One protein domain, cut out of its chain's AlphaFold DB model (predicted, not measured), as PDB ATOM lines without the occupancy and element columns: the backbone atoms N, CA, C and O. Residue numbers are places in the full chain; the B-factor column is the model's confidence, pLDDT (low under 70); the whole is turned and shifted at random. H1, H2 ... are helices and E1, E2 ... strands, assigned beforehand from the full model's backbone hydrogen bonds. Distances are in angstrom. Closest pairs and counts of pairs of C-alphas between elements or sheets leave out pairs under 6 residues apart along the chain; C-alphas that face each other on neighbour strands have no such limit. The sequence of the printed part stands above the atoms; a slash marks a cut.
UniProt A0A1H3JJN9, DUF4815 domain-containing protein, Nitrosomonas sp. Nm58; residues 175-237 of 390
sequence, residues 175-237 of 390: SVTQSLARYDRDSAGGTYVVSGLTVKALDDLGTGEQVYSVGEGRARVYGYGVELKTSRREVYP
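AT A GLANCE: This is residues 175 to 237 of the 390 residues of the protein "DUF4815 domain-containing protein" of Nitrosomonas sp. Nm58 (UniProt A0A1H3JJN9). The domain is a long, narrow ribbon three strands wide, folded into a wave, with one helix, H1, set across one end. The ribbon is two small antiparallel sheets placed end to end, E1 - E4 - E5 next to the helix and E2 - E3 - E6 farther away, and the chain bends sharply where it passes from one to the other. The printed part has 63 residues, with one named helix and six named strands in the order H1, E1, E2, E3, E4, E5, E6; the class is mixed, helices and strands. The whole is only just loose, close to extended, with a radius of gyration of the C-alphas of 15.5 A, and it is a rod spanning 49 by 19 by 18 A.

IN THESE COORDINATES: H1 is residues 175 to 188, 19.7 A long, beginning at C-alpha 175 (195.073, 58.610, 202.506). E1 is residues 192 to 196, 11.2 A, and E2 is residues 199 to 201, 6.8 A. E3 is residues 210 to 214, 13.1 A, beginning at C-alpha 210 (198.758, 98.896, 193.617). E4 is residues 217 to 221, 12.7 A, and E5 is residues 224 to 228, 13.3 A. E6 is residues 232 to 236, 12.9 A, ending at C-alpha 236 (196.911, 96.195, 197.780).

HOW THE PARTS SIT: H1 is on the sheet E1 E4 E5, with 16 pairs of C-alphas within 10 A, made by its residues 177 to 188. The closest C-alphas of H1 and E5 are those of Ala 181 and Tyr 224, 5.7 A apart; H1 and E4 are near each other, with 7 pairs of C-alphas within 10 A. In H1 every O i to N i+4 pair is within hydrogen-bond range. E1 and E4 are antiparallel at 172 degrees, with N 194 and O 218 2.8 A apart. E1 runs on into E2 across a break of 2 residues, at 65 degrees. E2 and E3 form a hairpin, antiparallel at 151 degrees, with N 213 and O 200 2.8 A apart. E3 runs on into E4 across a break of 2 residues, at 92 degrees. E4 and E5 form a hairpin at 155 degrees, with N 219 and O 226 2.9 A apart. E3 and E6 are antiparallel at 156 degrees, with N 212 and O 234 2.8 A apart. H1 is apart from E2, E3 and E6.

THE WHOLE: The two C-alphas farthest apart, those of Ser 175 and Gly 206, are 49.6 A apart. The printed part has no cut. No link is long; E2 to E3, with 8 residues, is short, and the others are tight. The mean pLDDT of the printed part is 86.8, and residues 175 to 177 are under 70.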
ATOM      1  N   SER A 175     193.826  59.391 202.468       64.50
ATOM      2  CA  SER A 175     195.073  58.610 202.506       64.50
ATOM      3  C   SER A 175     195.810  58.546 201.164       64.50
ATOM      4  O   SER A 175     197.039  58.638 201.130       64.50
ATOM      5  N   VAL A 176     195.092  58.407 200.047       69.38
ATOM      6  CA  VAL A 176     195.690  58.365 198.702       69.38
ATOM      7  C   VAL A 176     196.164  59.755 198.299       69.38
ATOM      8  O   VAL A 176     197.261  59.893 197.764       69.38
ATOM      9  N   THR A 177     195.383  60.786 198.611       69.25
ATOM     10  CA  THR A 177     195.731  62.171 198.289       69.25
ATOM     11  C   THR A 177     196.909  62.657 199.123       69.25
ATOM     12  O   THR A 177     197.844  63.212 198.558       69.25
ATOM     13  N   GLN A 178     196.950  62.367 200.427       73.44
ATOM     14  CA  GLN A 178     198.124  62.644 201.260       73.44
ATOM     15  C   GLN A 178     199.358  61.873 200.782       73.44
ATOM     16  O   GLN A 178     200.456  62.431 200.749       73.44
ATOM     17  N   SER A 179     199.195  60.608 200.383       78.56
ATOM     18  CA  SER A 179     200.301  59.810 199.837       78.56
ATOM     19  C   SER A 179     200.825  60.401 198.529       78.56
ATOM     20  O   SER A 179     202.036  60.477 198.336       78.56
ATOM     21  N   LEU A 180     199.932  60.872 197.655       80.31
ATOM     22  CA  LEU A 180     200.294  61.526 196.402       80.31
ATOM     23  C   LEU A 180     200.935  62.897 196.639       80.31
ATOM     24  O   LEU A 180     201.930  63.202 195.996       80.31
ATOM     25  N   ALA A 181     200.414  63.696 197.571       79.12
ATOM     26  CA  ALA A 181     200.978  64.993 197.936       79.12
ATOM     27  C   ALA A 181     202.380  64.838 198.542       79.12
ATOM     28  O   ALA A 181     203.299  65.580 198.191       79.12
ATOM     29  N   ARG A 182     202.577  63.830 199.404       81.75
ATOM     30  CA  ARG A 182     203.902  63.474 199.925       81.75
ATOM     31  C   ARG A 182     204.832  63.026 198.798       81.75
ATOM     32  O   ARG A 182     205.936  63.545 198.711       81.75
ATOM     33  N   TYR A 183     204.380  62.132 197.918       85.81
ATOM     34  CA  TYR A 183     205.174  61.674 196.776       85.81
ATOM     35  C   TYR A 183     205.573  62.825 195.839       85.81
ATOM     36  O   TYR A 183     206.738  62.933 195.465       85.81
ATOM     37  N   ASP A 184     204.633  63.705 195.485       85.94
ATOM     38  CA  ASP A 184     204.883  64.877 194.638       85.94
ATOM     39  C   ASP A 184     205.913  65.806 195.285       85.94
ATOM     40  O   ASP A 184     206.875  66.207 194.636       85.94
ATOM     41  N   ARG A 185     205.787  66.069 196.591       84.19
ATOM     42  CA  ARG A 185     206.746  66.895 197.331       84.19
ATOM     43  C   ARG A 185     208.133  66.260 197.408       84.19
ATOM     44  O   ARG A 185     209.118  66.963 197.191       84.19
ATOM     45  N   ASP A 186     208.212  64.966 197.700       85.38
ATOM     46  CA  ASP A 186     209.477  64.231 197.778       85.38
ATOM     47  C   ASP A 186     210.155  64.145 196.398       85.38
ATOM     48  O   ASP A 186     211.380  64.202 196.305       85.38
ATOM     49  N   SER A 187     209.371  64.070 195.314       84.62
ATOM     50  CA  SER A 187     209.876  64.014 193.938       84.62
ATOM     51  C   SER A 187     210.260  65.383 193.365       84.62
ATOM     52  O   SER A 187     211.227  65.467 192.611       84.62
ATOM     53  N   ALA A 188     209.496  66.440 193.650       82.69
ATOM     54  CA  ALA A 188     209.693  67.777 193.082       82.69
ATOM     55  C   ALA A 188     210.542  68.697 193.975       82.69
ATOM     56  O   ALA A 188     211.024  69.732 193.518       82.69
ATOM     57  N   GLY A 189     210.726  68.345 195.251       79.00
ATOM     58  CA  GLY A 189     211.521  69.108 196.214       79.00
ATOM     59  C   GLY A 189     210.839  70.366 196.766       79.00
ATOM     60  O   GLY A 189     211.457  71.090 197.546       79.00
ATOM     61  N   GLY A 190     209.579  70.652 196.410       83.75
ATOM     62  CA  GLY A 190     208.875  71.840 196.898       83.75
ATOM     63  C   GLY A 190     207.563  72.164 196.182       83.75
ATOM     64  O   GLY A 190     206.910  71.295 195.615       83.75
ATOM     65  N   THR A 191     207.181  73.441 196.252       89.25
ATOM     66  CA  THR A 191     206.001  74.028 195.596       89.25
ATOM     67  C   THR A 191     206.388  74.558 194.216       89.25
ATOM     68  O   THR A 191     207.431  75.200 194.086       89.25
ATOM     69  N   TYR A 192     205.563  74.329 193.195       90.00
ATOM     70  CA  TYR A 192     205.865  74.745 191.822       90.00
ATOM     71  C   TYR A 192     204.619  75.128 191.016       90.00
ATOM     72  O   TYR A 192     203.519  74.625 191.245       90.00
ATOM     73  N   VAL A 193     204.797  76.024 190.043       90.88
ATOM     74  CA  VAL A 193     203.762  76.365 189.059       90.88
ATOM     75  C   VAL A 193     203.799  75.329 187.940       90.88
ATOM     76  O   VAL A 193     204.851  75.066 187.365       90.88
ATOM     77  N   VAL A 194     202.645  74.742 187.635       90.19
ATOM     78  CA  VAL A 194     202.486  73.761 186.551       90.19
ATOM     79  C   VAL A 194     202.233  74.478 185.226       90.19
ATOM     80  O   VAL A 194     202.818  74.134 184.204       90.19
ATOM     81  N   SER A 195     201.347  75.475 185.236       91.75
ATOM     82  CA  SER A 195     200.971  76.250 184.050       91.75
ATOM     83  C   SER A 195     200.287  77.553 184.452       91.75
ATOM     84  O   SER A 195     199.505  77.548 185.401       91.75
ATOM     85  N   GLY A 196     200.485  78.632 183.694       93.12
ATOM     86  CA  GLY A 196     199.796  79.905 183.939       93.12
ATOM     87  C   GLY A 196     200.289  80.614 185.203       93.12
ATOM     88  O   GLY A 196     201.495  80.656 185.438       93.12
ATOM     89  N   LEU A 197     199.366  81.191 185.985       91.62
ATOM     90  CA  LEU A 197     199.657  81.959 187.212       91.62
ATOM     91  C   LEU A 197     200.658  83.107 186.994       91.62
ATOM     92  O   LEU A 197     201.448  83.454 187.872       91.62
ATOM     93  N   THR A 198     200.638  83.708 185.805       92.56
ATOM     94  CA  THR A 198     201.476  84.868 185.508       92.56
ATOM     95  C   THR A 198     200.922  86.092 186.218       92.56
ATOM     96  O   THR A 198     199.749  86.424 186.035       92.56
ATOM     97  N   VAL A 199     201.774  86.778 186.973       92.44
ATOM     98  CA  VAL A 199     201.434  88.043 187.625       92.44
ATOM     99  C   VAL A 199     201.814  89.197 186.705       92.44
ATOM    100  O   VAL A 199     202.931  89.243 186.187       92.44
ATOM    101  N   LYS A 200     200.890  90.134 186.503       93.50
ATOM    102  CA  LYS A 200     201.132  91.394 185.792       93.50
ATOM    103  C   LYS A 200     200.736  92.560 186.684       93.50
ATOM    104  O   LYS A 200     199.644  92.541 187.246       93.50
ATOM    105  N   ALA A 201     201.602  93.561 186.785       93.19
ATOM    106  CA  ALA A 201     201.214  94.854 187.333       93.19
ATOM    107  C   ALA A 201     200.279  95.553 186.334       93.19
ATOM    108  O   ALA A 201     200.521  95.518 185.124       93.19
ATOM    109  N   LEU A 202     199.193  96.117 186.844       93.56
ATOM    110  CA  LEU A 202     198.303  97.017 186.119       93.56
ATOM    111  C   LEU A 202     198.552  98.447 186.609       93.56
ATOM    112  O   LEU A 202     199.332  98.653 187.535       93.56
ATOM    113  N   ASP A 203     197.884  99.418 185.993       94.19
ATOM    114  CA  ASP A 203     197.915 100.791 186.486       94.19
ATOM    115  C   ASP A 203     197.378 100.856 187.924       94.19
ATOM    116  O   ASP A 203     196.367 100.219 188.256       94.19
ATOM    117  N   ASP A 204     198.060 101.642 188.758       91.62
ATOM    118  CA  ASP A 204     197.624 101.934 190.118       91.62
ATOM    119  C   ASP A 204     196.242 102.603 190.100       91.62
ATOM    120  O   ASP A 204     195.842 103.285 189.147       91.62
ATOM    121  N   LEU A 205     195.476 102.407 191.170       89.94
ATOM    122  CA  LEU A 205     194.217 103.124 191.332       89.94
ATOM    123  C   LEU A 205     194.484 104.622 191.525       89.94
ATOM    124  O   LEU A 205     195.486 105.019 192.109       89.94
ATOM    125  N   GLY A 206     193.533 105.471 191.120       85.44
ATOM    126  CA  GLY A 206     193.621 106.919 191.369       85.44
ATOM    127  C   GLY A 206     193.674 107.294 192.859       85.44
ATOM    128  O   GLY A 206     194.008 108.424 193.199       85.44
ATOM    129  N   THR A 207     193.346 106.346 193.738       85.50
ATOM    130  CA  THR A 207     193.445 106.416 195.200       85.50
ATOM    131  C   THR A 207     194.808 105.966 195.754       85.50
ATOM    132  O   THR A 207     195.055 106.146 196.942       85.50
ATOM    133  N   GLY A 208     195.717 105.468 194.906       84.25
ATOM    134  CA  GLY A 208     197.112 105.151 195.239       84.25
ATOM    135  C   GLY A 208     197.417 103.675 195.516       84.25
ATOM    136  O   GLY A 208     198.572 103.340 195.766       84.25
ATOM    137  N   GLU A 209     196.432 102.775 195.494       91.44
ATOM    138  CA  GLU A 209     196.662 101.336 195.668       91.44
ATOM    139  C   GLU A 209     197.271 100.682 194.425       91.44
ATOM    140  O   GLU A 209     196.880 100.968 193.290       91.44
ATOM    141  N   GLN A 210     198.158  99.716 194.662       92.12
ATOM    142  CA  GLN A 210     198.758  98.896 193.617       92.12
ATOM    143  C   GLN A 210     197.802  97.806 193.158       92.12
ATOM    144  O   GLN A 210     197.162  97.126 193.968       92.12
ATOM    145  N   VAL A 211     197.752  97.599 191.845       94.06
ATOM    146  CA  VAL A 211     196.853  96.632 191.221       94.06
ATOM    147  C   VAL A 211     197.654  95.567 190.488       94.06
ATOM    148  O   VAL A 211     198.464  95.853 189.609       94.06
ATOM    149  N   TYR A 212     197.359  94.307 190.792       94.25
ATOM    150  CA  TYR A 212     197.962  93.153 190.141       94.25
ATOM    151  C   TYR A 212     196.885  92.273 189.514       94.25
ATOM    152  O   TYR A 212     195.810  92.063 190.073       94.25
ATOM    153  N   SER A 213     197.173  91.722 188.340       93.25
ATOM    154  CA  SER A 213     196.377  90.660 187.738       93.25
ATOM    155  C   SER A 213     197.137  89.345 187.835       93.25
ATOM    156  O   SER A 213     198.257  89.230 187.332       93.25
ATOM    157  N   VAL A 214     196.522  88.357 188.478       93.31
ATOM    158  CA  VAL A 214     197.014  86.981 188.545       93.31
ATOM    159  C   VAL A 214     196.230  86.170 187.524       93.31
ATOM    160  O   VAL A 214     195.023  85.991 187.675       93.31
ATOM    161  N   GLY A 215     196.897  85.716 186.464       91.44
ATOM    162  CA  GLY A 215     196.264  84.908 185.419       91.44
ATOM    163  C   GLY A 215     195.786  83.547 185.927       91.44
ATOM    164  O   GLY A 215     196.291  83.028 186.926       91.44
ATOM    165  N   GLU A 216     194.836  82.946 185.214       90.81
ATOM    166  CA  GLU A 216     194.433  81.559 185.431       90.81
ATOM    167  C   GLU A 216     195.627  80.601 185.336       90.81
ATOM    168  O   GLU A 216     196.641  80.865 184.677       90.81
ATOM    169  N   GLY A 217     195.533  79.471 186.026       92.25
ATOM    170  CA  GLY A 217     196.608  78.500 186.039       92.25
ATOM    171  C   GLY A 217     196.538  77.517 187.189       92.25
ATOM    172  O   GLY A 217     195.579  77.466 187.957       92.25
ATOM    173  N   ARG A 218     197.579  76.696 187.275       89.75
ATOM    174  CA  ARG A 218     197.669  75.554 188.177       89.75
ATOM    175  C   ARG A 218     199.028  75.542 188.853       89.75
ATOM    176  O   ARG A 218     200.054  75.709 188.192       89.75
ATOM    177  N   ALA A 219     199.034  75.285 190.152       90.94
ATOM    178  CA  ALA A 219     200.236  75.079 190.949       90.94
ATOM    179  C   ALA A 219     200.101  73.839 191.833       90.94
ATOM    180  O   ALA A 219     199.001  73.363 192.118       90.94
ATOM    181  N   ARG A 220     201.247  73.335 192.280       88.25
ATOM    182  CA  ARG A 220     201.361  72.392 193.386       88.25
ATOM    183  C   ARG A 220     201.905  73.128 194.591       88.25
ATOM    184  O   ARG A 220     203.068  73.510 194.569       88.25
ATOM    185  N   VAL A 221     201.084  73.324 195.618       87.50
ATOM    186  CA  VAL A 221     201.474  73.956 196.883       87.50
ATOM    187  C   VAL A 221     201.508  72.873 197.954       87.50
ATOM    188  O   VAL A 221     200.492  72.259 198.260       87.50
ATOM    189  N   TYR A 222     202.698  72.571 198.478       83.12
ATOM    190  CA  TYR A 222     202.908  71.468 199.429       83.12
ATOM    191  C   TYR A 222     202.385  70.091 198.958       83.12
ATOM    192  O   TYR A 222     201.996  69.262 199.779       83.12
ATOM    193  N   GLY A 223     202.404  69.832 197.645       79.62
ATOM    194  CA  GLY A 223     201.894  68.601 197.024       79.62
ATOM    195  C   GLY A 223     200.397  68.634 196.684       79.62
ATOM    196  O   GLY A 223     199.918  67.808 195.902       79.62
ATOM    197  N   TYR A 224     199.660  69.621 197.194       81.56
ATOM    198  CA  TYR A 224     198.247  69.829 196.888       81.56
ATOM    199  C   TYR A 224     198.075  70.659 195.618       81.56
ATOM    200  O   TYR A 224     198.867  71.553 195.319       81.56
ATOM    201  N   GLY A 225     197.079  70.305 194.809       83.69
ATOM    202  CA  GLY A 225     196.814  70.980 193.541       83.69
ATOM    203  C   GLY A 225     195.926  72.198 193.738       83.69
ATOM    204  O   GLY A 225     194.752  72.035 194.039       83.69
ATOM    205  N   VAL A 226     196.456  73.392 193.473       85.00
ATOM    206  CA  VAL A 226     195.678  74.636 193.480       85.00
ATOM    207  C   VAL A 226     195.424  75.085 192.045       85.00
ATOM    208  O   VAL A 226     196.349  75.143 191.230       85.00
ATOM    209  N   GLU A 227     194.168  75.395 191.721       86.75
ATOM    210  CA  GLU A 227     193.741  75.827 190.389       86.75
ATOM    211  C   GLU A 227     192.958  77.142 190.455       86.75
ATOM    212  O   GLU A 227     191.916  77.242 191.104       86.75
ATOM    213  N   LEU A 228     193.445  78.148 189.727       84.12
ATOM    214  CA  LEU A 228     192.704  79.363 189.414       84.12
ATOM    215  C   LEU A 228     192.081  79.192 188.031       84.12
ATOM    216  O   LEU A 228     192.790  79.193 187.030       84.12
ATOM    217  N   LYS A 229     190.754  79.044 187.973       84.88
ATOM    218  CA  LYS A 229     190.015  78.853 186.708       84.88
ATOM    219  C   LYS A 229     189.882  80.128 185.878       84.88
ATOM    220  O   LYS A 229     189.651  80.058 184.678       84.88
ATOM    221  N   THR A 230     189.989  81.280 186.526       81.62
ATOM    222  CA  THR A 230     189.886  82.600 185.906       81.62
ATOM    223  C   THR A 230     190.931  83.517 186.513       81.62
ATOM    224  O   THR A 230     191.309  83.346 187.676       81.62
ATOM    225  N   SER A 231     191.347  84.522 185.748       88.12
ATOM    226  CA  SER A 231     192.206  85.583 186.259       88.12
ATOM    227  C   SER A 231     191.568  86.293 187.455       88.12
ATOM    228  O   SER A 231     190.363  86.567 187.446       88.12
ATOM    229  N   ARG A 232     192.383  86.645 188.445       86.38
ATOM    230  CA  ARG A 232     191.987  87.469 189.589       86.38
ATOM    231  C   ARG A 232     192.655  88.829 189.521       86.38
ATOM    232  O   ARG A 232     193.774  88.964 189.027       86.38
ATOM    233  N   ARG A 233     191.937  89.839 190.003       90.50
ATOM    234  CA  ARG A 233     192.453  91.190 190.189       90.50
ATOM    235  C   ARG A 233     192.653  91.400 191.682       90.50
ATOM    236  O   ARG A 233     191.676  91.409 192.421       90.50
ATOM    237  N   GLU A 234     193.902  91.579 192.077       90.00
ATOM    238  CA  GLU A 234     194.317  91.799 193.457       90.00
ATOM    239  C   GLU A 234     194.696  93.269 193.634       90.00
ATOM    240  O   GLU A 234     195.396  93.842 192.796       90.00
ATOM    241  N   VAL A 235     194.206  93.890 194.704       91.62
ATOM    242  CA  VAL A 235     194.439  95.306 195.010       91.62
ATOM    243  C   VAL A 235     195.049  95.389 196.399       91.62
ATOM    244  O   VAL A 235     194.478  94.855 197.347       91.62
ATOM    245  N   TYR A 236     196.195  96.059 196.516       89.94
ATOM    246  CA  TYR A 236     196.911  96.195 197.780       89.94
ATOM    247  C   TYR A 236     197.232  97.658 198.093       89.94
ATOM    248  O   TYR A 236     197.706  98.386 197.215       89.94
ATOM    249  N   PRO A 237     197.039  98.096 199.350       88.75
ATOM    250  CA  PRO A 237     197.450  99.427 199.765       88.75
ATOM    251  C   PRO A 237     198.977  99.561 199.734       88.75
ATOM    252  O   PRO A 237     199.719  98.643 200.103       88.75
TER     253      PRO A 237